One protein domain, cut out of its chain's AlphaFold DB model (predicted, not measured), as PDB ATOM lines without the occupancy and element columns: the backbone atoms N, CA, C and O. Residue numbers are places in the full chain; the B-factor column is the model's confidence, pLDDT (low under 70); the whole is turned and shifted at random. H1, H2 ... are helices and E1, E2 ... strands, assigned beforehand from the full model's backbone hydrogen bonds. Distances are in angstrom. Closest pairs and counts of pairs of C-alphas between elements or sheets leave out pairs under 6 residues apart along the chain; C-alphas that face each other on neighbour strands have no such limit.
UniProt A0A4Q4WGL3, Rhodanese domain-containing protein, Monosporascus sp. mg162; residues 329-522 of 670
ATOM      1  N   LEU A 329      46.247 -61.118   2.943       44.28
ATOM      2  CA  LEU A 329      47.706 -61.275   3.061       44.28
ATOM      3  C   LEU A 329      48.442 -61.020   1.733       44.28
ATOM      4  O   LEU A 329      49.596 -60.588   1.747       44.28
ATOM      5  N   GLN A 330      47.786 -61.266   0.597       41.16
ATOM      6  CA  GLN A 330      48.347 -61.075  -0.744       41.16
ATOM      7  C   GLN A 330      48.205 -59.633  -1.279       41.16
ATOM      8  O   GLN A 330      48.894 -59.282  -2.237       41.16
ATOM      9  N   SER A 331      47.350 -58.780  -0.692       45.09
ATOM     10  CA  SER A 331      47.070 -57.423  -1.208       45.09
ATOM     11  C   SER A 331      47.954 -56.304  -0.622       45.09
ATOM     12  O   SER A 331      47.943 -55.169  -1.116       45.09
ATOM     13  N   ILE A 332      48.776 -56.602   0.392       52.16
ATOM     14  CA  ILE A 332      49.634 -55.613   1.061       52.16
ATOM     15  C   ILE A 332      50.907 -55.337   0.225       52.16
ATOM     16  O   ILE A 332      51.687 -56.270   0.025       52.16
ATOM     17  N   PRO A 333      51.227 -54.082  -0.184       51.12
ATOM     18  CA  PRO A 333      50.546 -52.810   0.093       51.12
ATOM     19  C   PRO A 333      50.039 -52.084  -1.175       51.12
ATOM     20  O   PRO A 333      50.812 -51.713  -2.066       51.12
ATOM     21  N   ALA A 334      48.743 -51.761  -1.204       52.25
ATOM     22  CA  ALA A 334      48.047 -51.200  -2.367       52.25
ATOM     23  C   ALA A 334      48.667 -49.915  -2.966       52.25
ATOM     24  O   ALA A 334      48.656 -49.743  -4.180       52.25
ATOM     25  N   ILE A 335      49.249 -49.021  -2.157       48.28
ATOM     26  CA  ILE A 335      49.883 -47.787  -2.664       48.28
ATOM     27  C   ILE A 335      51.242 -48.036  -3.345       48.28
ATOM     28  O   ILE A 335      51.569 -47.339  -4.305       48.28
ATOM     29  N   ALA A 336      52.005 -49.057  -2.936       53.03
ATOM     30  CA  ALA A 336      53.182 -49.471  -3.706       53.03
ATOM     31  C   ALA A 336      52.749 -50.060  -5.057       53.03
ATOM     32  O   ALA A 336      53.338 -49.720  -6.078       53.03
ATOM     33  N   LYS A 337      51.655 -50.841  -5.076       58.12
ATOM     34  CA  LYS A 337      51.035 -51.344  -6.312       58.12
ATOM     35  C   LYS A 337      50.564 -50.195  -7.218       58.12
ATOM     36  O   LYS A 337      50.895 -50.222  -8.396       58.12
ATOM     37  N   LEU A 338      49.922 -49.139  -6.702       56.53
ATOM     38  CA  LEU A 338      49.582 -47.942  -7.498       56.53
ATOM     39  C   LEU A 338      50.829 -47.267  -8.095       56.53
ATOM     40  O   LEU A 338      50.848 -46.988  -9.289       56.53
ATOM     41  N   LEU A 339      51.878 -47.044  -7.296       57.19
ATOM     42  CA  LEU A 339      53.126 -46.410  -7.752       57.19
ATOM     43  C   LEU A 339      53.995 -47.321  -8.645       57.19
ATOM     44  O   LEU A 339      54.962 -46.850  -9.245       57.19
ATOM     45  N   GLU A 340      53.683 -48.616  -8.730       59.34
ATOM     46  CA  GLU A 340      54.336 -49.573  -9.630       59.34
ATOM     47  C   GLU A 340      53.496 -49.909 -10.868       59.34
ATOM     48  O   GLU A 340      54.093 -50.271 -11.880       59.34
ATOM     49  N   VAL A 341      52.168 -49.753 -10.840       54.78
ATOM     50  CA  VAL A 341      51.251 -50.030 -11.965       54.78
ATOM     51  C   VAL A 341      50.905 -48.773 -12.763       54.78
ATOM     52  O   VAL A 341      50.849 -48.840 -13.985       54.78
ATOM     53  N   VAL A 342      50.699 -47.617 -12.124       56.66
ATOM     54  CA  VAL A 342      50.306 -46.392 -12.842       56.66
ATOM     55  C   VAL A 342      51.548 -45.589 -13.251       56.66
ATOM     56  O   VAL A 342      52.417 -45.339 -12.411       56.66
ATOM     57  N   PRO A 343      51.662 -45.140 -14.517       59.72
ATOM     58  CA  PRO A 343      52.711 -44.214 -14.936       59.72
ATOM     59  C   PRO A 343      52.729 -42.935 -14.087       59.72
ATOM     60  O   PRO A 343      51.687 -42.338 -13.818       59.72
ATOM     61  N   SER A 344      53.920 -42.472 -13.700       60.94
ATOM     62  CA  SER A 344      54.105 -41.317 -12.803       60.94
ATOM     63  C   SER A 344      53.640 -39.974 -13.381       60.94
ATOM     64  O   SER A 344      53.532 -39.001 -12.645       60.94
ATOM     65  N   ASN A 345      53.331 -39.916 -14.678       65.44
ATOM     66  CA  ASN A 345      52.701 -38.780 -15.354       65.44
ATOM     67  C   ASN A 345      51.161 -38.880 -15.442       65.44
ATOM     68  O   ASN A 345      50.540 -37.998 -16.025       65.44
ATOM     69  N   GLN A 346      50.546 -39.939 -14.900       75.69
ATOM     70  CA  GLN A 346      49.086 -40.128 -14.819       75.69
ATOM     71  C   GLN A 346      48.557 -40.096 -13.370       75.69
ATOM     72  O   GLN A 346      47.357 -40.294 -13.155       75.69
ATOM     73  N   VAL A 347      49.433 -39.834 -12.391       83.00
ATOM     74  CA  VAL A 347      49.116 -39.695 -10.961       83.00
ATOM     75  C   VAL A 347      49.575 -38.323 -10.473       83.00
ATOM     76  O   VAL A 347      50.770 -38.037 -10.496       83.00
ATOM     77  N   LEU A 348      48.658 -37.509  -9.951       88.81
ATOM     78  CA  LEU A 348      49.022 -36.323  -9.171       88.81
ATOM     79  C   LEU A 348      49.034 -36.689  -7.684       88.81
ATOM     80  O   LEU A 348      48.011 -37.087  -7.132       88.81
ATOM     81  N   VAL A 349      50.178 -36.550  -7.015       91.06
ATOM     82  CA  VAL A 349      50.294 -36.810  -5.571       91.06
ATOM     83  C   VAL A 349      50.325 -35.479  -4.816       91.06
ATOM     84  O   VAL A 349      51.087 -34.581  -5.169       91.06
ATOM     85  N   VAL A 350      49.503 -35.337  -3.773       94.44
ATOM     86  CA  VAL A 350      49.311 -34.074  -3.043       94.44
ATOM     87  C   VAL A 350      49.506 -34.269  -1.540       94.44
ATOM     88  O   VAL A 350      48.797 -35.033  -0.888       94.44
ATOM     89  N   ASP A 351      50.463 -33.531  -0.992       95.12
ATOM     90  CA  ASP A 351      50.806 -33.486   0.422       95.12
ATOM     91  C   ASP A 351      50.134 -32.291   1.109       95.12
ATOM     92  O   ASP A 351      50.424 -31.135   0.790       95.12
ATOM     93  N   LEU A 352      49.251 -32.564   2.066       94.81
ATOM     94  CA  LEU A 352      48.484 -31.572   2.825       94.81
ATOM     95  C   LEU A 352      49.190 -31.112   4.119       94.81
ATOM     96  O   LEU A 352      48.674 -30.241   4.829       94.81
ATOM     97  N   ARG A 353      50.366 -31.678   4.442       94.12
ATOM     98  CA  ARG A 353      51.141 -31.352   5.653       94.12
ATOM     99  C   ARG A 353      51.735 -29.943   5.597       94.12
ATOM    100  O   ARG A 353      51.738 -29.282   4.559       94.12
ATOM    101  N   SER A 354      52.284 -29.484   6.724       92.94
ATOM    102  CA  SER A 354      53.041 -28.227   6.761       92.94
ATOM    103  C   SER A 354      54.263 -28.286   5.833       92.94
ATOM    104  O   SER A 354      54.890 -29.341   5.690       92.94
ATOM    105  N   LEU A 355      54.651 -27.143   5.259       91.00
ATOM    106  CA  LEU A 355      55.819 -27.042   4.377       91.00
ATOM    107  C   LEU A 355      57.092 -27.608   5.037       91.00
ATOM    108  O   LEU A 355      57.841 -28.359   4.418       91.00
ATOM    109  N   ALA A 356      57.277 -27.352   6.336       91.06
ATOM    110  CA  ALA A 356      58.412 -27.859   7.107       91.06
ATOM    111  C   ALA A 356      58.404 -29.393   7.295       91.06
ATOM    112  O   ALA A 356      59.463 -29.985   7.508       91.06
ATOM    113  N   ASP A 357      57.244 -30.059   7.235       91.94
ATOM    114  CA  ASP A 357      57.157 -31.527   7.231       91.94
ATOM    115  C   ASP A 357      57.443 -32.111   5.834       91.94
ATOM    116  O   ASP A 357      58.031 -33.195   5.742       91.94
ATOM    117  N   TYR A 358      57.050 -31.400   4.771       92.75
ATOM    118  CA  TYR A 358      57.301 -31.744   3.366       92.75
ATOM    119  C   TYR A 358      58.791 -31.617   3.002       92.75
ATOM    120  O   TYR A 358      59.393 -32.578   2.525       92.75
ATOM    121  N   GLU A 359      59.437 -30.488   3.316       91.12
ATOM    122  CA  GLU A 359      60.873 -30.251   3.068       91.12
ATOM    123  C   GLU A 359      61.772 -31.315   3.729       91.12
ATOM    124  O   GLU A 359      62.765 -31.774   3.156       91.12
ATOM    125  N   ARG A 360      61.404 -31.752   4.943       89.00
ATOM    126  CA  ARG A 360      62.115 -32.811   5.679       89.00
ATOM    127  C   ARG A 360      62.069 -34.153   4.955       89.00
ATOM    128  O   ARG A 360      63.076 -34.862   4.934       89.00
ATOM    129  N   SER A 361      60.904 -34.510   4.425       91.62
ATOM    130  CA  SER A 361      60.669 -35.740   3.669       91.62
ATOM    131  C   SER A 361      59.284 -35.713   3.027       91.62
ATOM    132  O   SER A 361      58.323 -35.471   3.760       91.62
ATOM    133  N   HIS A 362      59.154 -36.057   1.748       91.31
ATOM    134  CA  HIS A 362      57.876 -36.234   1.044       91.31
ATOM    135  C   HIS A 362      57.945 -37.397   0.040       91.31
ATOM    136  O   HIS A 362      59.028 -37.893  -0.281       91.31
ATOM    137  N   ILE A 363      56.786 -37.843  -0.452       87.81
ATOM    138  CA  ILE A 363      56.694 -38.840  -1.532       87.81
ATOM    139  C   ILE A 363      57.227 -38.229  -2.837       87.81
ATOM    140  O   ILE A 363      56.881 -37.101  -3.183       87.81
ATOM    141  N   HIS A 364      58.059 -38.966  -3.573       85.44
ATOM    142  CA  HIS A 364      58.622 -38.533  -4.852       85.44
ATOM    143  C   HIS A 364      57.535 -38.121  -5.856       85.44
ATOM    144  O   HIS A 364      56.640 -38.903  -6.170       85.44
ATOM    145  N   GLY A 365      57.660 -36.905  -6.395       84.31
ATOM    146  CA  GLY A 365      56.702 -36.325  -7.342       84.31
ATOM    147  C   GLY A 365      55.472 -35.682  -6.695       84.31
ATOM    148  O   GLY A 365      54.647 -35.130  -7.417       84.31
ATOM    149  N   ALA A 366      55.340 -35.714  -5.364       90.69
ATOM    150  CA  ALA A 366      54.262 -35.011  -4.679       90.69
ATOM    151  C   ALA A 366      54.459 -33.489  -4.693       90.69
ATOM    152  O   ALA A 366      55.582 -33.001  -4.591       90.69
ATOM    153  N   ILE A 367      53.352 -32.751  -4.733       94.19
ATOM    154  CA  ILE A 367      53.299 -31.304  -4.491       94.19
ATOM    155  C   ILE A 367      52.787 -31.014  -3.074       94.19
ATOM    156  O   ILE A 367      51.959 -31.763  -2.561       94.19
ATOM    157  N   ASN A 368      53.221 -29.921  -2.441       95.25
ATOM    158  CA  ASN A 368      52.654 -29.481  -1.161       95.25
ATOM    159  C   ASN A 368      51.504 -28.488  -1.378       95.25
ATOM    160  O   ASN A 368      51.707 -27.434  -1.979       95.25
ATOM    161  N   TYR A 369      50.310 -28.808  -0.872       95.25
ATOM    162  CA  TYR A 369      49.120 -27.959  -0.956       95.25
ATOM    163  C   TYR A 369      48.535 -27.702   0.442       95.25
ATOM    164  O   TYR A 369      47.617 -28.383   0.903       95.25
ATOM    165  N   ARG A 370      49.082 -26.701   1.141       93.69
ATOM    166  CA  ARG A 370      48.685 -26.338   2.509       93.69
ATOM    167  C   ARG A 370      47.656 -25.198   2.517       93.69
ATOM    168  O   ARG A 370      48.004 -24.037   2.704       93.69
ATOM    169  N   ALA A 371      46.380 -25.533   2.320       93.56
ATOM    170  CA  ALA A 371      45.261 -24.588   2.432       93.56
ATOM    171  C   ALA A 371      44.015 -25.247   3.067       93.56
ATOM    172  O   ALA A 371      43.836 -26.465   2.948       93.56
ATOM    173  N   PRO A 372      43.136 -24.478   3.736       95.38
ATOM    174  CA  PRO A 372      41.960 -25.030   4.402       95.38
ATOM    175  C   PRO A 372      40.840 -25.353   3.401       95.38
ATOM    176  O   PRO A 372      40.679 -24.700   2.364       95.38
ATOM    177  N   ALA A 373      40.005 -26.328   3.752       93.88
ATOM    178  CA  ALA A 373      38.850 -26.757   2.964       93.88
ATOM    179  C   ALA A 373      37.840 -25.622   2.716       93.88
ATOM    180  O   ALA A 373      37.168 -25.593   1.684       93.88
ATOM    181  N   SER A 374      37.757 -24.660   3.639       92.25
ATOM    182  CA  SER A 374      36.938 -23.448   3.551       92.25
ATOM    183  C   SER A 374      37.370 -22.523   2.408       92.25
ATOM    184  O   SER A 374      36.525 -22.122   1.605       92.25
ATOM    185  N   PHE A 375      38.671 -22.220   2.310       94.25
ATOM    186  CA  PHE A 375      39.262 -21.446   1.218       94.25
ATOM    187  C   PHE A 375      39.041 -22.166  -0.105       94.25
ATOM    188  O   PHE A 375      38.480 -21.572  -1.024       94.25
ATOM    189  N   VAL A 376      39.415 -23.452  -0.176       93.88
ATOM    190  CA  VAL A 376      39.269 -24.242  -1.402       93.88
ATOM    191  C   VAL A 376      37.817 -24.217  -1.853       93.88
ATOM    192  O   VAL A 376      37.552 -23.715  -2.937       93.88
ATOM    193  N   SER A 377      36.859 -24.650  -1.028       90.75
ATOM    194  CA  SER A 377      35.437 -24.726  -1.408       90.75
ATOM    195  C   SER A 377      34.927 -23.441  -2.074       90.75
ATOM    196  O   SER A 377      34.258 -23.512  -3.104       90.75
ATOM    197  N   ARG A 378      35.315 -22.271  -1.549       89.38
ATOM    198  CA  ARG A 378      34.842 -20.944  -1.984       89.38
ATOM    199  C   ARG A 378      35.655 -20.310  -3.127       89.38
ATOM    200  O   ARG A 378      35.142 -19.427  -3.808       89.38
ATOM    201  N   ALA A 379      36.906 -20.719  -3.336       89.75
ATOM    202  CA  ALA A 379      37.795 -20.170  -4.362       89.75
ATOM    203  C   ALA A 379      37.415 -20.615  -5.794       89.75
ATOM    204  O   ALA A 379      36.842 -21.685  -5.996       89.75
ATOM    205  N   THR A 380      37.793 -19.839  -6.815       90.88
ATOM    206  CA  THR A 380      37.858 -20.346  -8.202       90.88
ATOM    207  C   THR A 380      39.080 -21.253  -8.371       90.88
ATOM    208  O   THR A 380      40.019 -21.165  -7.576       90.88
ATOM    209  N   LEU A 381      39.117 -22.103  -9.405       89.44
ATOM    210  CA  LEU A 381      40.278 -22.972  -9.642       89.44
ATOM    211  C   LEU A 381      41.576 -22.164  -9.849       89.44
ATOM    212  O   LEU A 381      42.605 -22.516  -9.285       89.44
ATOM    213  N   GLU A 382      41.507 -21.012 -10.525       89.62
ATOM    214  CA  GLU A 382      42.633 -20.069 -10.614       89.62
ATOM    215  C   GLU A 382      43.161 -19.612  -9.242       89.62
ATOM    216  O   GLU A 382      44.354 -19.372  -9.084       89.62
ATOM    217  N   LEU A 383      42.278 -19.397  -8.260       91.19
ATOM    218  CA  LEU A 383      42.666 -18.950  -6.918       91.19
ATOM    219  C   LEU A 383      43.214 -20.108  -6.074       91.19
ATOM    220  O   LEU A 383      44.103 -19.874  -5.261       91.19
ATOM    221  N   VAL A 384      42.730 -21.332  -6.307       92.69
ATOM    222  CA  VAL A 384      43.315 -22.577  -5.782       92.69
ATOM    223  C   VAL A 384      44.742 -22.754  -6.314       92.69
ATOM    224  O   VAL A 384      45.671 -22.903  -5.532       92.69
ATOM    225  N   GLU A 385      44.955 -22.635  -7.623       92.06
ATOM    226  CA  GLU A 385      46.288 -22.720  -8.236       92.06
ATOM    227  C   GLU A 385      47.234 -21.617  -7.724       92.06
ATOM    228  O   GLU A 385      48.378 -21.880  -7.348       92.06
ATOM    229  N   LYS A 386      46.749 -20.371  -7.621       91.19
ATOM    230  CA  LYS A 386      47.526 -19.229  -7.103       91.19
ATOM    231  C   LYS A 386      47.895 -19.356  -5.619       91.19
ATOM    232  O   LYS A 386      48.743 -18.588  -5.171       91.19
ATOM    233  N   ALA A 387      47.314 -20.310  -4.884       91.19
ATOM    234  CA  ALA A 387      47.703 -20.624  -3.510       91.19
ATOM    235  C   ALA A 387      48.992 -21.465  -3.411       91.19
ATOM    236  O   ALA A 387      49.628 -21.485  -2.357       91.19
ATOM    237  N   LEU A 388      49.417 -22.128  -4.493       91.75
ATOM    238  CA  LEU A 388      50.731 -22.776  -4.561       91.75
ATOM    239  C   LEU A 388      51.844 -21.720  -4.660       91.75
ATOM    240  O   LEU A 388      51.654 -20.725  -5.365       91.75
ATOM    241  N   PRO A 389      53.009 -21.908  -4.008       80.81
ATOM    242  CA  PRO A 389      54.082 -20.911  -3.995       80.81
ATOM    243  C   PRO A 389      54.800 -20.776  -5.348       80.81
ATOM    244  O   PRO A 389      54.922 -19.664  -5.872       80.81
ATOM    245  N   ASP A 390      55.230 -21.895  -5.935       85.56
ATOM    246  CA  ASP A 390      56.147 -21.916  -7.080       85.56
ATOM    247  C   ASP A 390      55.458 -22.247  -8.405       85.56
ATOM    248  O   ASP A 390      54.559 -23.086  -8.472       85.56
ATOM    249  N   GLU A 391      55.953 -21.651  -9.491       88.12
ATOM    250  CA  GLU A 391      55.423 -21.863 -10.845       88.12
ATOM    251  C   GLU A 391      55.582 -23.316 -11.322       88.12
ATOM    252  O   GLU A 391      54.698 -23.852 -11.987       88.12
ATOM    253  N   THR A 392      56.664 -23.997 -10.926       88.00
ATOM    254  CA  THR A 392      56.861 -25.435 -11.189       88.00
ATOM    255  C   THR A 392      55.758 -26.265 -10.535       88.00
ATOM    256  O   THR A 392      55.200 -27.165 -11.155       88.00
ATOM    257  N   THR A 393      55.403 -25.933  -9.293       88.69
ATOM    258  CA  THR A 393      54.382 -26.633  -8.509       88.69
ATOM    259  C   THR A 393      52.981 -26.363  -9.062       88.69
ATOM    260  O   THR A 393      52.183 -27.293  -9.145       88.69
ATOM    261  N   ARG A 394      52.702 -25.137  -9.536       91.56
ATOM    262  CA  ARG A 394      51.492 -24.813 -10.323       91.56
ATOM    263  C   ARG A 394      51.427 -25.610 -11.625       91.56
ATOM    264  O   ARG A 394      50.406 -26.225 -11.902       91.56
ATOM    265  N   SER A 395      52.533 -25.676 -12.367       88.94
ATOM    266  CA  SER A 395      52.626 -26.434 -13.626       88.94
ATOM    267  C   SER A 395      52.357 -27.930 -13.429       88.94
ATOM    268  O   SER A 395      51.705 -28.544 -14.266       88.94
ATOM    269  N   ILE A 396      52.828 -28.513 -12.318       88.69
ATOM    270  CA  ILE A 396      52.532 -29.907 -11.948       88.69
ATOM    271  C   ILE A 396      51.075 -30.048 -11.497       88.69
ATOM    272  O   ILE A 396      50.397 -30.968 -11.931       88.69
ATOM    273  N   PHE A 397      50.562 -29.134 -10.666       91.38
ATOM    274  CA  PHE A 397      49.156 -29.157 -10.256       91.38
ATOM    275  C   PHE A 397      48.222 -29.120 -11.466       91.38
ATOM    276  O   PHE A 397      47.296 -29.917 -11.521       91.38
ATOM    277  N   ALA A 398      48.495 -28.263 -12.454       89.94
ATOM    278  CA  ALA A 398      47.690 -28.077 -13.659       89.94
ATOM    279  C   ALA A 398      47.475 -29.356 -14.495       89.94
ATOM    280  O   ALA A 398      46.494 -29.417 -15.234       89.94
ATOM    281  N   THR A 399      48.306 -30.399 -14.348       89.31
ATOM    282  CA  THR A 399      48.085 -31.693 -15.021       89.31
ATOM    283  C   THR A 399      46.963 -32.528 -14.393       89.31
ATOM    284  O   THR A 399      46.655 -33.603 -14.909       89.31
ATOM    285  N   TRP A 400      46.318 -32.061 -13.311       89.25
ATOM    286  CA  TRP A 400      45.229 -32.762 -12.610       89.25
ATOM    287  C   TRP A 400      44.125 -33.277 -13.549       89.25
ATOM    288  O   TRP A 400      43.596 -34.360 -13.317       89.25
ATOM    289  N   TYR A 401      43.814 -32.537 -14.621       88.62
ATOM    290  CA  TYR A 401      42.773 -32.890 -15.591       88.62
ATOM    291  C   TYR A 401      43.152 -34.090 -16.478       88.62
ATOM    292  O   TYR A 401      42.293 -34.899 -16.822       88.62
ATOM    293  N   ASP A 402      44.439 -34.233 -16.805       85.56
ATOM    294  CA  ASP A 402      44.979 -35.330 -17.622       85.56
ATOM    295  C   ASP A 402      45.346 -36.568 -16.776       85.56
ATOM    296  O   ASP A 402      45.569 -37.662 -17.306       85.56
ATOM    297  N   CYS A 403      45.413 -36.422 -15.449       85.56
ATOM    298  CA  CYS A 403      45.711 -37.518 -14.530       85.56
ATOM    299  C   CYS A 403      44.523 -38.486 -14.411       85.56
ATOM    300  O   CYS A 403      43.385 -38.073 -14.178       85.56
ATOM    301  N   LYS A 404      44.790 -39.800 -14.456       83.31
ATOM    302  CA  LYS A 404      43.787 -40.837 -14.141       83.31
ATOM    303  C   LYS A 404      43.352 -40.775 -12.680       83.31
ATOM    304  O   LYS A 404      42.204 -41.093 -12.364       83.31
ATOM    305  N   CYS A 405      44.265 -40.394 -11.786       85.62
ATOM    306  CA  CYS A 405      43.968 -40.274 -10.368       85.62
ATOM    307  C   CYS A 405      44.770 -39.187  -9.645       85.62
ATOM    308  O   CYS A 405      45.867 -38.806 -10.059       85.62
ATOM    309  N   VAL A 406      44.203 -38.722  -8.530       90.12
ATOM    310  CA  VAL A 406      44.853 -37.832  -7.561       90.12
ATOM    311  C   VAL A 406      44.933 -38.555  -6.216       90.12
ATOM    312  O   VAL A 406      43.945 -39.138  -5.765       90.12
ATOM    313  N   VAL A 407      46.102 -38.534  -5.572       89.81
ATOM    314  CA  VAL A 407      46.360 -39.208  -4.290       89.81
ATOM    315  C   VAL A 407      46.741 -38.178  -3.231       89.81
ATOM    316  O   VAL A 407      47.786 -37.538  -3.334       89.81
ATOM    317  N   PHE A 408      45.917 -38.045  -2.195       92.94
ATOM    318  CA  PHE A 408      46.128 -37.119  -1.083       92.94
ATOM    319  C   PHE A 408      46.717 -37.809   0.151       92.94
ATOM    320  O   PHE A 408      46.379 -38.953   0.461       92.94
ATOM    321  N   TYR A 409      47.547 -37.091   0.909       91.75
ATOM    322  CA  TYR A 409      47.971 -37.497   2.251       91.75
ATOM    323  C   TYR A 409      48.196 -36.291   3.176       91.75
ATOM    324  O   TYR A 409      48.582 -35.218   2.724       91.75
ATOM    325  N   ASP A 410      47.972 -36.471   4.481       90.00
ATOM    326  CA  ASP A 410      48.377 -35.534   5.544       90.00
ATOM    327  C   ASP A 410      49.226 -36.309   6.585       90.00
ATOM    328  O   ASP A 410      49.630 -37.454   6.370       90.00
ATOM    329  N   ARG A 411      49.529 -35.694   7.728       85.75
ATOM    330  CA  ARG A 411      50.294 -36.251   8.848       85.75
ATOM    331  C   ARG A 411      49.702 -37.568   9.347       85.75
ATOM    332  O   ARG A 411      50.456 -38.512   9.572       85.75
ATOM    333  N   HIS A 412      48.383 -37.612   9.504       84.25
ATOM    334  CA  HIS A 412      47.603 -38.786   9.879       84.25
ATOM    335  C   HIS A 412      46.197 -38.649   9.297       84.25
ATOM    336  O   HIS A 412      45.552 -37.629   9.530       84.25
ATOM    337  N   VAL A 413      45.738 -39.660   8.560       79.06
ATOM    338  CA  VAL A 413      44.349 -39.760   8.092       79.06
ATOM    339  C   VAL A 413      43.862 -41.178   8.360       79.06
ATOM    340  O   VAL A 413      44.358 -42.142   7.782       79.06
ATOM    341  N   GLU A 414      42.897 -41.323   9.257       74.56
ATOM    342  CA  GLU A 414      42.349 -42.621   9.651       74.56
ATOM    343  C   GLU A 414      41.122 -42.973   8.797       74.56
ATOM    344  O   GLU A 414      40.965 -44.127   8.381       74.56
ATOM    345  N   PHE A 415      40.323 -41.944   8.479       78.31
ATOM    346  CA  PHE A 415      39.101 -41.973   7.670       78.31
ATOM    347  C   PHE A 415      39.129 -40.839   6.634       78.31
ATOM    348  O   PHE A 415      39.587 -39.741   6.938       78.31
ATOM    349  N   ALA A 416      38.586 -41.049   5.430       77.81
ATOM    350  CA  ALA A 416      38.683 -40.060   4.346       77.81
ATOM    351  C   ALA A 416      38.060 -38.683   4.677       77.81
ATOM    352  O   ALA A 416      38.554 -37.656   4.212       77.81
ATOM    353  N   TRP A 417      37.033 -38.636   5.536       83.81
ATOM    354  CA  TRP A 417      36.413 -37.384   5.994       83.81
ATOM    355  C   TRP A 417      37.330 -36.519   6.878       83.81
ATOM    356  O   TRP A 417      37.041 -35.342   7.067       83.81
ATOM    357  N   GLU A 418      38.453 -37.049   7.375       87.50
ATOM    358  CA  GLU A 418      39.458 -36.279   8.126       87.50
ATOM    359  C   GLU A 418      40.376 -35.437   7.220       87.50
ATOM    360  O   GLU A 418      41.114 -34.584   7.714       87.50
ATOM    361  N   ALA A 419      40.293 -35.615   5.895       90.50
ATOM    362  CA  ALA A 419      41.025 -34.842   4.893       90.50
ATOM    363  C   ALA A 419      40.101 -33.909   4.067       90.50
ATOM    364  O   ALA A 419      40.093 -33.984   2.837       90.50
ATOM    365  N   PRO A 420      39.330 -32.980   4.674       92.81
ATOM    366  CA  PRO A 420      38.321 -32.195   3.951       92.81
ATOM    367  C   PRO A 420      38.906 -31.223   2.907       92.81
ATOM    368  O   PRO A 420      38.179 -30.750   2.036       92.81
ATOM    369  N   THR A 421      40.214 -30.932   2.934       94.31
ATOM    370  CA  THR A 421      40.884 -30.211   1.833       94.31
ATOM    371  C   THR A 421      40.936 -31.064   0.556       94.31
ATOM    372  O   THR A 421      40.749 -30.521  -0.533       94.31
ATOM    373  N   ALA A 422      41.123 -32.387   0.671       93.25
ATOM    374  CA  ALA A 422      41.049 -33.315  -0.461       93.25
ATOM    375  C   ALA A 422      39.625 -33.378  -1.033       93.25
ATOM    376  O   ALA A 422      39.452 -33.284  -2.246       93.25
ATOM    377  N   GLU A 423      38.608 -33.418  -0.161       90.31
ATOM    378  CA  GLU A 423      37.194 -33.306  -0.551       90.31
ATOM    379  C   GLU A 423      36.926 -32.026  -1.349       90.31
ATOM    380  O   GLU A 423      36.451 -32.074  -2.484       90.31
ATOM    381  N   ALA A 424      37.295 -30.869  -0.800       92.94
ATOM    382  CA  ALA A 424      37.051 -29.588  -1.448       92.94
ATOM    383  C   ALA A 424      37.758 -29.453  -2.815       92.94
ATOM    384  O   ALA A 424      37.231 -28.785  -3.707       92.94
ATOM    385  N   LEU A 425      38.928 -30.082  -3.000       93.50
ATOM    386  CA  LEU A 425      39.627 -30.141  -4.289       93.50
ATOM    387  C   LEU A 425      38.939 -31.103  -5.267       93.50
ATOM    388  O   LEU A 425      38.662 -30.722  -6.402       93.50
ATOM    389  N   TYR A 426      38.589 -32.309  -4.819       91.81
ATOM    390  CA  TYR A 426      37.879 -33.299  -5.626       91.81
ATOM    391  C   TYR A 426      36.553 -32.773  -6.174       91.81
ATOM    392  O   TYR A 426      36.286 -32.902  -7.369       91.81
ATOM    393  N   GLN A 427      35.747 -32.120  -5.333       90.50
ATOM    394  CA  GLN A 427      34.474 -31.541  -5.765       90.50
ATOM    395  C   GLN A 427      34.680 -30.466  -6.843       90.50
ATOM    396  O   GLN A 427      33.891 -30.405  -7.785       90.50
ATOM    397  N   LYS A 428      35.774 -29.681  -6.795       90.62
ATOM    398  CA  LYS A 428      36.119 -28.769  -7.902       90.62
ATOM    399  C   LYS A 428      36.466 -29.506  -9.180       90.62
ATOM    400  O   LYS A 428      35.928 -29.170 -10.232       90.62
ATOM    401  N   PHE A 429      37.336 -30.507  -9.085       92.81
ATOM    402  CA  PHE A 429      37.736 -31.303 -10.240       92.81
ATOM    403  C   PHE A 429      36.505 -31.936 -10.914       92.81
ATOM    404  O   PHE A 429      36.372 -31.880 -12.136       92.81
ATOM    405  N   ARG A 430      35.536 -32.422 -10.124       89.56
ATOM    406  CA  ARG A 430      34.232 -32.890 -10.620       89.56
ATOM    407  C   ARG A 430      33.380 -31.779 -11.250       89.56
ATOM    408  O   ARG A 430      32.815 -32.021 -12.314       89.56
ATOM    409  N   THR A 431      33.288 -30.575 -10.670       89.00
ATOM    410  CA  THR A 431      32.521 -29.464 -11.286       89.00
ATOM    411  C   THR A 431      33.110 -28.964 -12.605       89.00
ATOM    412  O   THR A 431      32.359 -28.538 -13.475       89.00
ATOM    413  N   GLU A 432      34.428 -29.071 -12.777       87.94
ATOM    414  CA  GLU A 432      35.148 -28.751 -14.019       87.94
ATOM    415  C   GLU A 432      35.183 -29.951 -15.003       87.94
ATOM    416  O   GLU A 432      35.820 -29.899 -16.054       87.94
ATOM    417  N   GLY A 433      34.473 -31.047 -14.691       89.44
ATOM    418  CA  GLY A 433      34.200 -32.158 -15.611       89.44
ATOM    419  C   GLY A 433      35.201 -33.320 -15.613       89.44
ATOM    420  O   GLY A 433      35.108 -34.178 -16.489       89.44
ATOM    421  N   TRP A 434      36.141 -33.390 -14.667       92.38
ATOM    422  CA  TRP A 434      37.130 -34.475 -14.614       92.38
ATOM    423  C   TRP A 434      36.531 -35.815 -14.178       92.38
ATOM    424  O   TRP A 434      35.789 -35.919 -13.194       92.38
ATOM    425  N   THR A 435      36.893 -36.869 -14.909       85.75
ATOM    426  CA  THR A 435      36.348 -38.227 -14.761       85.75
ATOM    427  C   THR A 435      37.237 -39.175 -13.953       85.75
ATOM    428  O   THR A 435      36.750 -40.233 -13.561       85.75
ATOM    429  N   GLY A 436      38.481 -38.798 -13.633       84.88
ATOM    430  CA  GLY A 436      39.424 -39.620 -12.862       84.88
ATOM    431  C   GLY A 436      39.020 -39.870 -11.400       84.88
ATOM    432  O   GLY A 436      37.918 -39.523 -10.975       84.88
ATOM    433  N   GLN A 437      39.894 -40.519 -10.626       84.31
ATOM    434  CA  GLN A 437      39.579 -41.001  -9.272       84.31
ATOM    435  C   GLN A 437      40.447 -40.377  -8.180       84.31
ATOM    436  O   GLN A 437      41.620 -40.072  -8.387       84.31
ATOM    437  N   CYS A 438      39.863 -40.181  -6.999       86.19
ATOM    438  CA  CYS A 438      40.523 -39.543  -5.867       86.19
ATOM    439  C   CYS A 438      40.712 -40.532  -4.713       86.19
ATOM    440  O   CYS A 438      39.772 -41.213  -4.300       86.19
ATOM    441  N   PHE A 439      41.931 -40.579  -4.186       83.75
ATOM    442  CA  PHE A 439      42.340 -41.476  -3.112       83.75
ATOM    443  C   PHE A 439      42.912 -40.693  -1.936       83.75
ATOM    444  O   PHE A 439      43.546 -39.653  -2.129       83.75
ATOM    445  N   VAL A 440      42.778 -41.241  -0.727       83.06
ATOM    446  CA  VAL A 440      43.463 -40.720   0.465       83.06
ATOM    447  C   VAL A 440      44.268 -41.835   1.135       83.06
ATOM    448  O   VAL A 440      43.770 -42.946   1.314       83.06
ATOM    449  N   LEU A 441      45.527 -41.552   1.482       78.00
ATOM    450  CA  LEU A 441      46.434 -42.490   2.151       78.00
ATOM    451  C   LEU A 441      46.052 -42.670   3.630       78.00
ATOM    452  O   LEU A 441      46.093 -41.717   4.404       78.00
ATOM    453  N   LYS A 442      45.723 -43.906   4.018       74.12
ATOM    454  CA  LYS A 442      45.325 -44.292   5.381       74.12
ATOM    455  C   LYS A 442      46.542 -44.492   6.289       74.12
ATOM    456  O   LYS A 442      47.481 -45.203   5.921       74.12
ATOM    457  N   GLY A 443      46.461 -43.989   7.516       65.56
ATOM    458  CA  GLY A 443      47.486 -44.110   8.554       65.56
ATOM    459  C   GLY A 443      48.330 -42.843   8.711       65.56
ATOM    460  O   GLY A 443      47.941 -41.756   8.286       65.56
ATOM    461  N   HIS A 444      49.477 -42.962   9.382       74.81
ATOM    462  CA  HIS A 444      50.363 -41.834   9.681       74.81
ATOM    463  C   HIS A 444      51.517 -41.739   8.663       74.81
ATOM    464  O   HIS A 444      52.274 -42.697   8.502       74.81
ATOM    465  N   TYR A 445      51.733 -40.574   8.029       78.25
ATOM    466  CA  TYR A 445      52.751 -40.387   6.973       78.25
ATOM    467  C   TYR A 445      54.144 -40.883   7.389       78.25
ATOM    468  O   TYR A 445      54.858 -41.485   6.593       78.25
ATOM    469  N   ARG A 446      54.536 -40.659   8.651       75.56
ATOM    470  CA  ARG A 446      55.817 -41.151   9.190       75.56
ATOM    471  C   ARG A 446      56.000 -42.655   8.969       75.56
ATOM    472  O   ARG A 446      57.075 -43.054   8.539       75.56
ATOM    473  N   GLU A 447      54.980 -43.462   9.243       63.44
ATOM    474  CA  GLU A 447      55.048 -44.919   9.096       63.44
ATOM    475  C   GLU A 447      55.189 -45.299   7.628       63.44
ATOM    476  O   GLU A 447      56.119 -46.022   7.287       63.44
ATOM    477  N   PHE A 448      54.382 -44.692   6.749       71.00
ATOM    478  CA  PHE A 448      54.559 -44.822   5.302       71.00
ATOM    479  C   PHE A 448      55.997 -44.468   4.876       71.00
ATOM    480  O   PHE A 448      56.640 -45.240   4.173       71.00
ATOM    481  N   SER A 449      56.553 -43.352   5.354       72.06
ATOM    482  CA  SER A 449      57.905 -42.907   4.986       72.06
ATOM    483  C   SER A 449      59.035 -43.786   5.537       72.06
ATOM    484  O   SER A 449      60.106 -43.857   4.941       72.06
ATOM    485  N   GLU A 450      58.801 -44.469   6.661       67.00
ATOM    486  CA  GLU A 450      59.724 -45.452   7.236       67.00
ATOM    487  C   GLU A 450      59.563 -46.854   6.612       67.00
ATOM    488  O   GLU A 450      60.411 -47.712   6.858       67.00
ATOM    489  N   SER A 451      58.496 -47.084   5.840       58.59
ATOM    490  CA  SER A 451      58.153 -48.355   5.184       58.59
ATOM    491  C   SER A 451      58.389 -48.346   3.667       58.59
ATOM    492  O   SER A 451      58.702 -49.373   3.074       58.59
ATOM    493  N   PHE A 452      58.261 -47.194   3.017       69.31
ATOM    494  CA  PHE A 452      58.358 -47.040   1.562       69.31
ATOM    495  C   PHE A 452      59.508 -46.113   1.181       69.31
ATOM    496  O   PHE A 452      59.405 -45.319   0.247       69.31
ATOM    497  N   ASP A 453      60.616 -46.231   1.918       73.75
ATOM    498  CA  ASP A 453      61.765 -45.327   1.869       73.75
ATOM    499  C   ASP A 453      62.315 -45.122   0.447       73.75
ATOM    500  O   ASP A 453      62.662 -43.998   0.096       73.75
ATOM    501  N   LYS A 454      62.280 -46.158  -0.410       77.69
ATOM    502  CA  LYS A 454      62.666 -46.097  -1.832       77.69
ATOM    503  C   LYS A 454      61.915 -45.037  -2.660       77.69
ATOM    504  O   LYS A 454      62.420 -44.638  -3.705       77.69
ATOM    505  N   TYR A 455      60.747 -44.566  -2.210       76.31
ATOM    506  CA  TYR A 455      59.977 -43.482  -2.841       76.31
ATOM    507  C   TYR A 455      60.086 -42.134  -2.102       76.31
ATOM    508  O   TYR A 455      59.423 -41.181  -2.507       76.31
ATOM    509  N   ILE A 456      60.860 -42.027  -1.017       84.31
ATOM    510  CA  ILE A 456      60.908 -40.821  -0.176       84.31
ATOM    511  C   ILE A 456      62.098 -39.931  -0.545       84.31
ATOM    512  O   ILE A 456      63.254 -40.354  -0.563       84.31
ATOM    513  N   VAL A 457      61.803 -38.656  -0.787       85.19
ATOM    514  CA  VAL A 457      62.756 -37.592  -1.136       85.19
ATOM    515  C   VAL A 457      62.716 -36.461  -0.107       85.19
ATOM    516  O   VAL A 457      61.875 -36.458   0.788       85.19
ATOM    517  N   GLY A 458      63.642 -35.504  -0.209       85.19
ATOM    518  CA  GLY A 458      63.839 -34.424   0.766       85.19
ATOM    519  C   GLY A 458      65.063 -34.663   1.654       85.19
ATOM    520  O   GLY A 458      65.906 -35.509   1.356       85.19
ATOM    521  N   ILE A 459      65.176 -33.923   2.760       80.81
ATOM    522  CA  ILE A 459      66.377 -33.928   3.624       80.81
ATOM    523  C   ILE A 459      66.712 -35.331   4.180       80.81
ATOM    524  O   ILE A 459      67.882 -35.641   4.403       80.81
ATOM    525  N   LYS A 460      65.712 -36.200   4.382       71.88
ATOM    526  CA  LYS A 460      65.882 -37.581   4.881       71.88
ATOM    527  C   LYS A 460      66.041 -38.671   3.802       71.88
ATOM    528  O   LYS A 460      65.949 -39.849   4.136       71.88
ATOM    529  N   MET A 461      66.263 -38.318   2.536       78.19
ATOM    530  CA  MET A 461      66.351 -39.275   1.422       78.19
ATOM    531  C   MET A 461      67.379 -40.401   1.665       78.19
ATOM    532  O   MET A 461      68.581 -40.146   1.806       78.19
ATOM    533  N   THR A 462      66.921 -41.655   1.665       74.31
ATOM    534  CA  THR A 462      67.758 -42.832   1.955       74.31
ATOM    535  C   THR A 462      68.629 -43.252   0.768       74.31
ATOM    536  O   THR A 462      68.473 -42.775  -0.361       74.31
ATOM    537  N   ASP A 463      69.574 -44.161   1.020       73.88
ATOM    538  CA  ASP A 463      70.422 -44.736  -0.029       73.88
ATOM    539  C   ASP A 463      69.588 -45.574  -1.020       73.88
ATOM    540  O   ASP A 463      69.828 -45.514  -2.227       73.88
ATOM    541  N   ASN A 464      68.539 -46.257  -0.534       72.00
ATOM    542  CA  ASN A 464      67.579 -46.997  -1.360       72.00
ATOM    543  C   ASN A 464      66.863 -46.074  -2.356       72.00
ATOM    544  O   ASN A 464      66.799 -46.390  -3.542       72.00
ATOM    545  N   ALA A 465      66.377 -44.910  -1.906       73.94
ATOM    546  CA  ALA A 465      65.751 -43.920  -2.787       73.94
ATOM    547  C   ALA A 465      66.721 -43.411  -3.864       73.94
ATOM    548  O   ALA A 465      66.353 -43.289  -5.034       73.94
ATOM    549  N   ARG A 466      67.983 -43.156  -3.491       79.88
ATOM    550  CA  ARG A 466      69.022 -42.682  -4.424       79.88
ATOM    551  C   ARG A 466      69.407 -43.730  -5.474       79.88
ATOM    552  O   ARG A 466      69.763 -43.342  -6.583       79.88
ATOM    553  N   ALA A 467      69.285 -45.021  -5.165       79.62
ATOM    554  CA  ALA A 467      69.457 -46.104  -6.135       79.62
ATOM    555  C   ALA A 467      68.196 -46.369  -6.986       79.62
ATOM    556  O   ALA A 467      68.310 -46.684  -8.169       79.62
ATOM    557  N   TYR A 468      66.998 -46.253  -6.403       73.75
ATOM    558  CA  TYR A 468      65.745 -46.666  -7.044       73.75
ATOM    559  C   TYR A 468      65.201 -45.645  -8.050       73.75
ATOM    560  O   TYR A 468      64.838 -46.019  -9.165       73.75
ATOM    561  N   LEU A 469      65.150 -44.361  -7.685       72.31
ATOM    562  CA  LEU A 469      64.439 -43.341  -8.467       72.31
ATOM    563  C   LEU A 469      64.944 -43.140  -9.913       72.31
ATOM    564  O   LEU A 469      64.092 -42.953 -10.782       72.31
ATOM    565  N   PRO A 470      66.254 -43.236 -10.237       75.44
ATOM    566  CA  PRO A 470      66.712 -43.188 -11.630       75.44
ATOM    567  C   PRO A 470      66.060 -44.261 -12.517       75.44
ATOM    568  O   PRO A 470      65.680 -43.976 -13.651       75.44
ATOM    569  N   SER A 471      65.821 -45.466 -11.981       68.19
ATOM    570  CA  SER A 471      65.213 -46.579 -12.730       68.19
ATOM    571  C   SER A 471      63.732 -46.370 -13.092       68.19
ATOM    572  O   SER A 471      63.178 -47.124 -13.893       68.19
ATOM    573  N   LEU A 472      63.084 -45.341 -12.529       62.56
ATOM    574  CA  LEU A 472      61.722 -44.939 -12.893       62.56
ATOM    575  C   LEU A 472      61.680 -44.074 -14.163       62.56
ATOM    576  O   LEU A 472      60.629 -43.993 -14.791       62.56
ATOM    577  N   GLN A 473      62.794 -43.442 -14.555       55.84
ATOM    578  CA  GLN A 473      62.857 -42.581 -15.746       55.84
ATOM    579  C   GLN A 473      63.124 -43.361 -17.044       55.84
ATOM    580  O   GLN A 473      62.799 -42.877 -18.123       55.84
ATOM    581  N   GLU A 474      63.681 -44.573 -16.956       50.06
ATOM    582  CA  GLU A 474      64.065 -45.385 -18.123       50.06
ATOM    583  C   GLU A 474      62.939 -46.297 -18.654       50.06
ATOM    584  O   GLU A 474      63.060 -46.869 -19.737       50.06
ATOM    585  N   LYS A 475      61.829 -46.450 -17.917       52.06
ATOM    586  CA  LYS A 475      60.723 -47.354 -18.280       52.06
ATOM    587  C   LYS A 475      59.638 -46.653 -19.102       52.06
ATOM    588  O   LYS A 475      58.637 -46.195 -18.555       52.06
ATOM    589  N   SER A 476      59.776 -46.669 -20.428       47.28
ATOM    590  CA  SER A 476      58.623 -46.514 -21.327       47.28
ATOM    591  C   SER A 476      57.642 -47.672 -21.105       47.28
ATOM    592  O   SER A 476      58.048 -48.833 -21.168       47.28
ATOM    593  N   ARG A 477      56.371 -47.365 -20.828       52.62
ATOM    594  CA  ARG A 477      55.331 -48.336 -20.452       52.62
ATOM    595  C   ARG A 477      54.112 -48.230 -21.361       52.62
ATOM    596  O   ARG A 477      53.769 -47.137 -21.806       52.62
ATOM    597  N   GLU A 478      53.511 -49.378 -21.655       53.94
ATOM    598  CA  GLU A 478      52.546 -49.564 -22.745       53.94
ATOM    599  C   GLU A 478      51.121 -49.852 -22.225       53.94
ATOM    600  O   GLU A 478      50.836 -49.767 -21.030       53.94
ATOM    601  N   GLU A 479      50.193 -50.156 -23.137       49.41
ATOM    602  CA  GLU A 479      48.743 -50.230 -22.883       49.41
ATOM    603  C   GLU A 479      48.334 -51.231 -21.781       49.41
ATOM    604  O   GLU A 479      47.304 -51.037 -21.127       49.41
ATOM    605  N   THR A 480      49.160 -52.253 -21.518       49.44
ATOM    606  CA  THR A 480      48.985 -53.249 -20.444       49.44
ATOM    607  C   THR A 480      48.766 -52.624 -19.069       49.44
ATOM    608  O   THR A 480      47.938 -53.101 -18.292       49.44
ATOM    609  N   ASP A 481      49.457 -51.522 -18.784       57.41
ATOM    610  CA  ASP A 481      49.451 -50.872 -17.471       57.41
ATOM    611  C   ASP A 481      48.098 -50.176 -17.192       57.41
ATOM    612  O   ASP A 481      47.756 -49.898 -16.043       57.41
ATOM    613  N   THR A 482      47.270 -49.949 -18.224       60.56
ATOM    614  CA  THR A 482      45.897 -49.440 -18.050       60.56
ATOM    615  C   THR A 482      44.930 -50.536 -17.607       60.56
ATOM    616  O   THR A 482      44.167 -50.314 -16.673       60.56
ATOM    617  N   GLN A 483      45.001 -51.734 -18.198       63.78
ATOM    618  CA  GLN A 483      44.124 -52.850 -17.814       63.78
ATOM    619  C   GLN A 483      44.396 -53.310 -16.372       63.78
ATOM    620  O   GLN A 483      43.462 -53.561 -15.614       63.78
ATOM    621  N   LEU A 484      45.673 -53.328 -15.970       63.38
ATOM    622  CA  LEU A 484      46.091 -53.623 -14.596       63.38
ATOM    623  C   LEU A 484      45.592 -52.584 -13.578       63.38
ATOM    624  O   LEU A 484      45.308 -52.945 -12.436       63.38
ATOM    625  N   TYR A 485      45.472 -51.310 -13.973       66.81
ATOM    626  CA  TYR A 485      44.872 -50.274 -13.130       66.81
ATOM    627  C   TYR A 485      43.363 -50.482 -12.971       66.81
ATOM    628  O   TYR A 485      42.881 -50.452 -11.843       66.81
ATOM    629  N   ASP A 486      42.630 -50.735 -14.059       69.69
ATOM    630  CA  ASP A 486      41.171 -50.901 -14.015       69.69
ATOM    631  C   ASP A 486      40.754 -52.150 -13.206       69.69
ATOM    632  O   ASP A 486      39.789 -52.108 -12.439       69.69
ATOM    633  N   GLU A 487      41.509 -53.250 -13.312       68.94
ATOM    634  CA  GLU A 487      41.290 -54.464 -12.511       68.94
ATOM    635  C   GLU A 487      41.580 -54.234 -11.016       68.94
ATOM    636  O   GLU A 487      40.773 -54.602 -10.160       68.94
ATOM    637  N   TRP A 488      42.700 -53.581 -10.689       68.69
ATOM    638  CA  TRP A 488      43.062 -53.241  -9.309       68.69
ATOM    639  C   TRP A 488      42.117 -52.203  -8.682       68.69
ATOM    640  O   TRP A 488      41.785 -52.305  -7.502       68.69
ATOM    641  N   PHE A 489      41.640 -51.235  -9.467       69.06
ATOM    642  CA  PHE A 489      40.654 -50.251  -9.027       69.06
ATOM    643  C   PHE A 489      39.345 -50.930  -8.614       69.06
ATOM    644  O   PHE A 489      38.804 -50.642  -7.548       69.06
ATOM    645  N   LYS A 490      38.872 -51.881  -9.427       68.81
ATOM    646  CA  LYS A 490      37.663 -52.647  -9.125       68.81
ATOM    647  C   LYS A 490      37.814 -53.486  -7.848       68.81
ATOM    648  O   LYS A 490      36.895 -53.509  -7.039       68.81
ATOM    649  N   GLN A 491      38.976 -54.113  -7.641       63.56
ATOM    650  CA  GLN A 491      39.283 -54.842  -6.399       63.56
ATOM    651  C   GLN A 491      39.154 -53.927  -5.162       63.56
ATOM    652  O   GLN A 491      38.570 -54.338  -4.164       63.56
ATOM    653  N   LEU A 492      39.607 -52.669  -5.245       64.56
ATOM    654  CA  LEU A 492      39.441 -51.690  -4.161       64.56
ATOM    655  C   LEU A 492      37.994 -51.206  -3.960       64.56
ATOM    656  O   LEU A 492      37.608 -50.965  -2.817       64.56
ATOM    657  N   GLU A 493      37.188 -51.059  -5.023       63.34
ATOM    658  CA  GLU A 493      35.752 -50.737  -4.881       63.34
ATOM    659  C   GLU A 493      34.976 -51.846  -4.146       63.34
ATOM    660  O   GLU A 493      34.046 -51.535  -3.399       63.34
ATOM    661  N   ASP A 494      35.357 -53.116  -4.332       55.66
ATOM    662  CA  ASP A 494      34.749 -54.258  -3.639       55.66
ATOM    663  C   ASP A 494      35.230 -54.374  -2.162       55.66
ATOM    664  O   ASP A 494      34.464 -54.798  -1.291       55.66
ATOM    665  N   GLU A 495      36.461 -53.940  -1.838       52.72
ATOM    666  CA  GLU A 495      37.007 -53.922  -0.462       52.72
ATOM    667  C   GLU A 495      36.432 -52.791   0.423       52.72
ATOM    668  O   GLU A 495      35.952 -53.061   1.529       52.72
ATOM    669  N   ASP A 496      36.450 -51.528  -0.035       51.09
ATOM    670  CA  ASP A 496      36.134 -50.331   0.789       51.09
ATOM    671  C   ASP A 496      34.663 -50.305   1.279       51.09
ATOM    672  O   ASP A 496      34.337 -49.677   2.289       51.09
ATOM    673  N   GLY A 497      33.777 -51.090   0.648       46.19
ATOM    674  CA  GLY A 497      32.380 -51.278   1.058       46.19
ATOM    675  C   GLY A 497      32.163 -51.924   2.439       46.19
ATOM    676  O   GLY A 497      31.050 -51.863   2.963       46.19
ATOM    677  N   HIS A 498      33.197 -52.503   3.059       44.41
ATOM    678  CA  HIS A 498      33.121 -53.210   4.348       44.41
ATOM    679  C   HIS A 498      33.473 -52.328   5.561       44.41
ATOM    680  O   HIS A 498      34.084 -52.780   6.531       44.41
ATOM    681  N   HIS A 499      33.108 -51.045   5.524       48.84
ATOM    682  CA  HIS A 499      33.497 -50.102   6.569       48.84
ATOM    683  C   HIS A 499      32.745 -50.331   7.897       48.84
ATOM    684  O   HIS A 499      31.542 -50.093   8.004       48.84
ATOM    685  N   THR A 500      33.483 -50.704   8.948       48.44
ATOM    686  CA  THR A 500      33.001 -50.682  10.339       48.44
ATOM    687  C   THR A 500      32.702 -49.251  10.790       48.44
ATOM    688  O   THR A 500      33.565 -48.372  10.722       48.44
ATOM    689  N   ASP A 501      31.475 -48.999  11.244       53.75
ATOM    690  CA  ASP A 501      31.064 -47.670  11.703       53.75
ATOM    691  C   ASP A 501      31.683 -47.360  13.078       53.75
ATOM    692  O   ASP A 501      31.613 -48.169  14.005       53.75
ATOM    693  N   LEU A 502      32.294 -46.181  13.222       66.38
ATOM    694  CA  LEU A 502      32.877 -45.737  14.493       66.38
ATOM    695  C   LEU A 502      31.816 -45.626  15.594       66.38
ATOM    696  O   LEU A 502      30.731 -45.082  15.368       66.38
ATOM    697  N   VAL A 503      32.204 -45.976  16.826       74.19
ATOM    698  CA  VAL A 503      31.442 -45.628  18.036       74.19
ATOM    699  C   VAL A 503      31.136 -44.116  18.020       74.19
ATOM    700  O   VAL A 503      32.071 -43.319  17.879       74.19
ATOM    701  N   PRO A 504      29.866 -43.677  18.161       77.12
ATOM    702  CA  PRO A 504      29.478 -42.286  17.901       77.12
ATOM    703  C   PRO A 504      30.226 -41.219  18.714       77.12
ATOM    704  O   PRO A 504      30.430 -40.115  18.214       77.12
ATOM    705  N   THR A 505      30.664 -41.538  19.936       73.94
ATOM    706  CA  THR A 505      31.491 -40.648  20.770       73.94
ATOM    707  C   THR A 505      32.867 -40.413  20.150       73.94
ATOM    708  O   THR A 505      33.231 -39.270  19.893       73.94
ATOM    709  N   VAL A 506      33.580 -41.485  19.795       72.38
ATOM    710  CA  VAL A 506      34.893 -41.427  19.129       72.38
ATOM    711  C   VAL A 506      34.785 -40.709  17.777       72.38
ATOM    712  O   VAL A 506      35.645 -39.902  17.425       72.38
ATOM    713  N   LYS A 507      33.692 -40.934  17.034       80.00
ATOM    714  CA  LYS A 507      33.390 -40.221  15.777       80.00
ATOM    715  C   LYS A 507      33.260 -38.708  15.997       80.00
ATOM    716  O   LYS A 507      33.805 -37.934  15.214       80.00
ATOM    717  N   ALA A 508      32.593 -38.283  17.073       80.50
ATOM    718  CA  ALA A 508      32.434 -36.872  17.427       80.50
ATOM    719  C   ALA A 508      33.752 -36.222  17.891       80.50
ATOM    720  O   ALA A 508      34.099 -35.147  17.404       80.50
ATOM    721  N   GLU A 509      34.520 -36.880  18.764       83.12
ATOM    722  CA  GLU A 509      35.816 -36.386  19.262       83.12
ATOM    723  C   GLU A 509      36.829 -36.173  18.127       83.12
ATOM    724  O   GLU A 509      37.486 -35.129  18.041       83.12
ATOM    725  N   ARG A 510      36.921 -37.144  17.207       83.69
ATOM    726  CA  ARG A 510      37.786 -37.055  16.021       83.69
ATOM    727  C   ARG A 510      37.308 -35.982  15.039       83.69
ATOM    728  O   ARG A 510      38.132 -35.252  14.489       83.69
ATOM    729  N   MET A 511      35.994 -35.805  14.877       86.75
ATOM    730  CA  MET A 511      35.434 -34.708  14.081       86.75
ATOM    731  C   MET A 511      35.747 -33.331  14.691       86.75
ATOM    732  O   MET A 511      36.124 -32.419  13.957       86.75
ATOM    733  N   GLU A 512      35.688 -33.171  16.015       87.81
ATOM    734  CA  GLU A 512      36.112 -31.932  16.683       87.81
ATOM    735  C   GLU A 512      37.623 -31.681  16.526       87.81
ATOM    736  O   GLU A 512      38.048 -30.540  16.323       87.81
ATOM    737  N   ALA A 513      38.454 -32.726  16.587       86.31
ATOM    738  CA  ALA A 513      39.887 -32.614  16.309       86.31
ATOM    739  C   ALA A 513      40.161 -32.161  14.859       86.31
ATOM    740  O   ALA A 513      40.964 -31.253  14.645       86.31
ATOM    741  N   MET A 514      39.439 -32.713  13.878       91.81
ATOM    742  CA  MET A 514      39.520 -32.294  12.474       91.81
ATOM    743  C   MET A 514      39.068 -30.835  12.275       91.81
ATOM    744  O   MET A 514      39.743 -30.083  11.571       91.81
ATOM    745  N   VAL A 515      37.975 -30.397  12.917       91.88
ATOM    746  CA  VAL A 515      37.524 -28.989  12.867       91.88
ATOM    747  C   VAL A 515      38.586 -28.048  13.449       91.88
ATOM    748  O   VAL A 515      38.850 -26.995  12.869       91.88
ATOM    749  N   ARG A 516      39.237 -28.431  14.558       92.00
ATOM    750  CA  ARG A 516      40.339 -27.654  15.150       92.00
ATOM    751  C   ARG A 516      41.551 -27.567  14.219       92.00
ATOM    752  O   ARG A 516      41.988 -26.456  13.938       92.00
ATOM    753  N   HIS A 517      42.023 -28.686  13.659       91.56
ATOM    754  CA  HIS A 517      43.135 -28.701  12.688       91.56
ATOM    755  C   HIS A 517      42.830 -27.845  11.453       91.56
ATOM    756  O   HIS A 517      43.661 -27.041  11.046       91.56
ATOM    757  N   GLN A 518      41.623 -27.938  10.885       94.31
ATOM    758  CA  GLN A 518      41.229 -27.099   9.744       94.31
ATOM    759  C   GLN A 518      41.204 -25.604  10.083       94.31
ATOM    760  O   GLN A 518      41.611 -24.795   9.250       94.31
ATOM    761  N   LYS A 519      40.812 -25.230  11.307       93.50
ATOM    762  CA  LYS A 519      40.933 -23.846  11.775       93.50
ATOM    763  C   LYS A 519      42.393 -23.415  11.943       93.50
ATOM    764  O   LYS A 519      42.737 -22.308  11.551       93.50
ATOM    765  N   GLU A 520      43.263 -24.278  12.463       94.25
ATOM    766  CA  GLU A 520      44.704 -24.000  12.542       94.25
ATOM    767  C   GLU A 520      45.317 -23.792  11.144       94.25
ATOM    768  O   GLU A 520      46.153 -22.901  10.979       94.25
ATOM    769  N   VAL A 521      44.855 -24.539  10.126       94.12
ATOM    770  CA  VAL A 521      45.232 -24.339   8.710       94.12
ATOM    771  C   VAL A 521      44.678 -23.018   8.159       94.12
ATOM    772  O   VAL A 521      45.363 -22.345   7.395       94.12
ATOM    773  N   GLU A 522      43.460 -22.619   8.529       94.81
ATOM    774  CA  GLU A 522      42.852 -21.350   8.095       94.81
ATOM    775  C   GLU A 522      43.563 -20.137   8.712       94.81
ATOM    776  O   GLU A 522      43.971 -19.229   7.984       94.81
TER     777      GLU A 522
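This is residues 329 to 522 of the 670 residues of the protein "Rhodanese domain-containing protein" of Monosporascus sp. mg162 (UniProt A0A4Q4WGL3). What is the shape? A small twisted sheet, E1 E2 E3, makes the core, with H6 over one face, H1 on the opposite face and H5 packed on E1. Outside this core run two long helices: H9, packed on H1 with residues 481 to 485, and H10, with residues 493 to 498 and 503 to 509 sticking out where the chain passes from one to the other. What is it made of? The printed part has 194 residues, with ten named helices and three named strands in the order H1 E1 H2 H3 H4 H5 E2 H6 E3 H7 H8 H9 H10; the sheet, in the order E1 E2 E3, is parallel, and the class is mostly helix. How large is it? It is compact, with a radius of gyration of the C-alphas of 16.9 A and spans of 46 by 41 by 37 A.

What does the first helix meet? H1, residues 334 to 341, touches H9, residues 480 to 496, at a shallow tilt of 13 degrees, opposite ways; their closest C-alphas, Val 341 and Asp 481, are 5.9 A apart. How is the sheet paired? E1, residues 347 to 351, and E2, residues 405 to 409, are parallel, with N 350 and O 407 2.8 A apart; E2 and E3, residues 437 to 444, are parallel, with N 406 and O 437 2.9 A apart. H6, residues 420 to 431, has a height over the sheet of 9.8 A, and E2, H6, E3 form a strand-helix-strand unit, two parallel neighbours with a helix between, whose crossover is right-handed. Which other helices meet? H3, residues 373 to 378, touches H6, the C-alphas of Ala 373 and Thr 421 being closest at 4.2 A, and only just touches H10, residues 504 to 522, with 3 pairs of C-alphas within 8 A. H4, residues 381 to 385, only just touches H5, residues 391 to 401, with 3 such pairs; H2, residues 355 to 360, H7, residues 445 to 451, and H8, residues 463 to 472, touch no helix. Are the helix backbones complete? Every O i to N i+4 pair is within hydrogen-bond range in H1, H3, H4, H7, H9 and H10, against 1 of 2 in H2, 4 of 7 in H5, 7 of 8 in H6 and 3 of 6 in H8.

Where are the anchors? C-alpha 334, the first of H1, is at (48.047, -51.200, -2.367), and C-alpha 522, the last of H10, at (42.852, -21.350, 8.095). Which elements are longest? H10 measures 26.7 A, H9 25.0 A and E3 21.8 A from first to last C-alpha.

Is there a cut, and which links are long? The printed part has no cut; the links H2 to H3 and H7 to H8 are long, with 12 and 11 residues. Where is confidence low? The mean pLDDT of the printed part is 78.4, and 54 residues are under 70, among them 329 to 345 and 471 to 502.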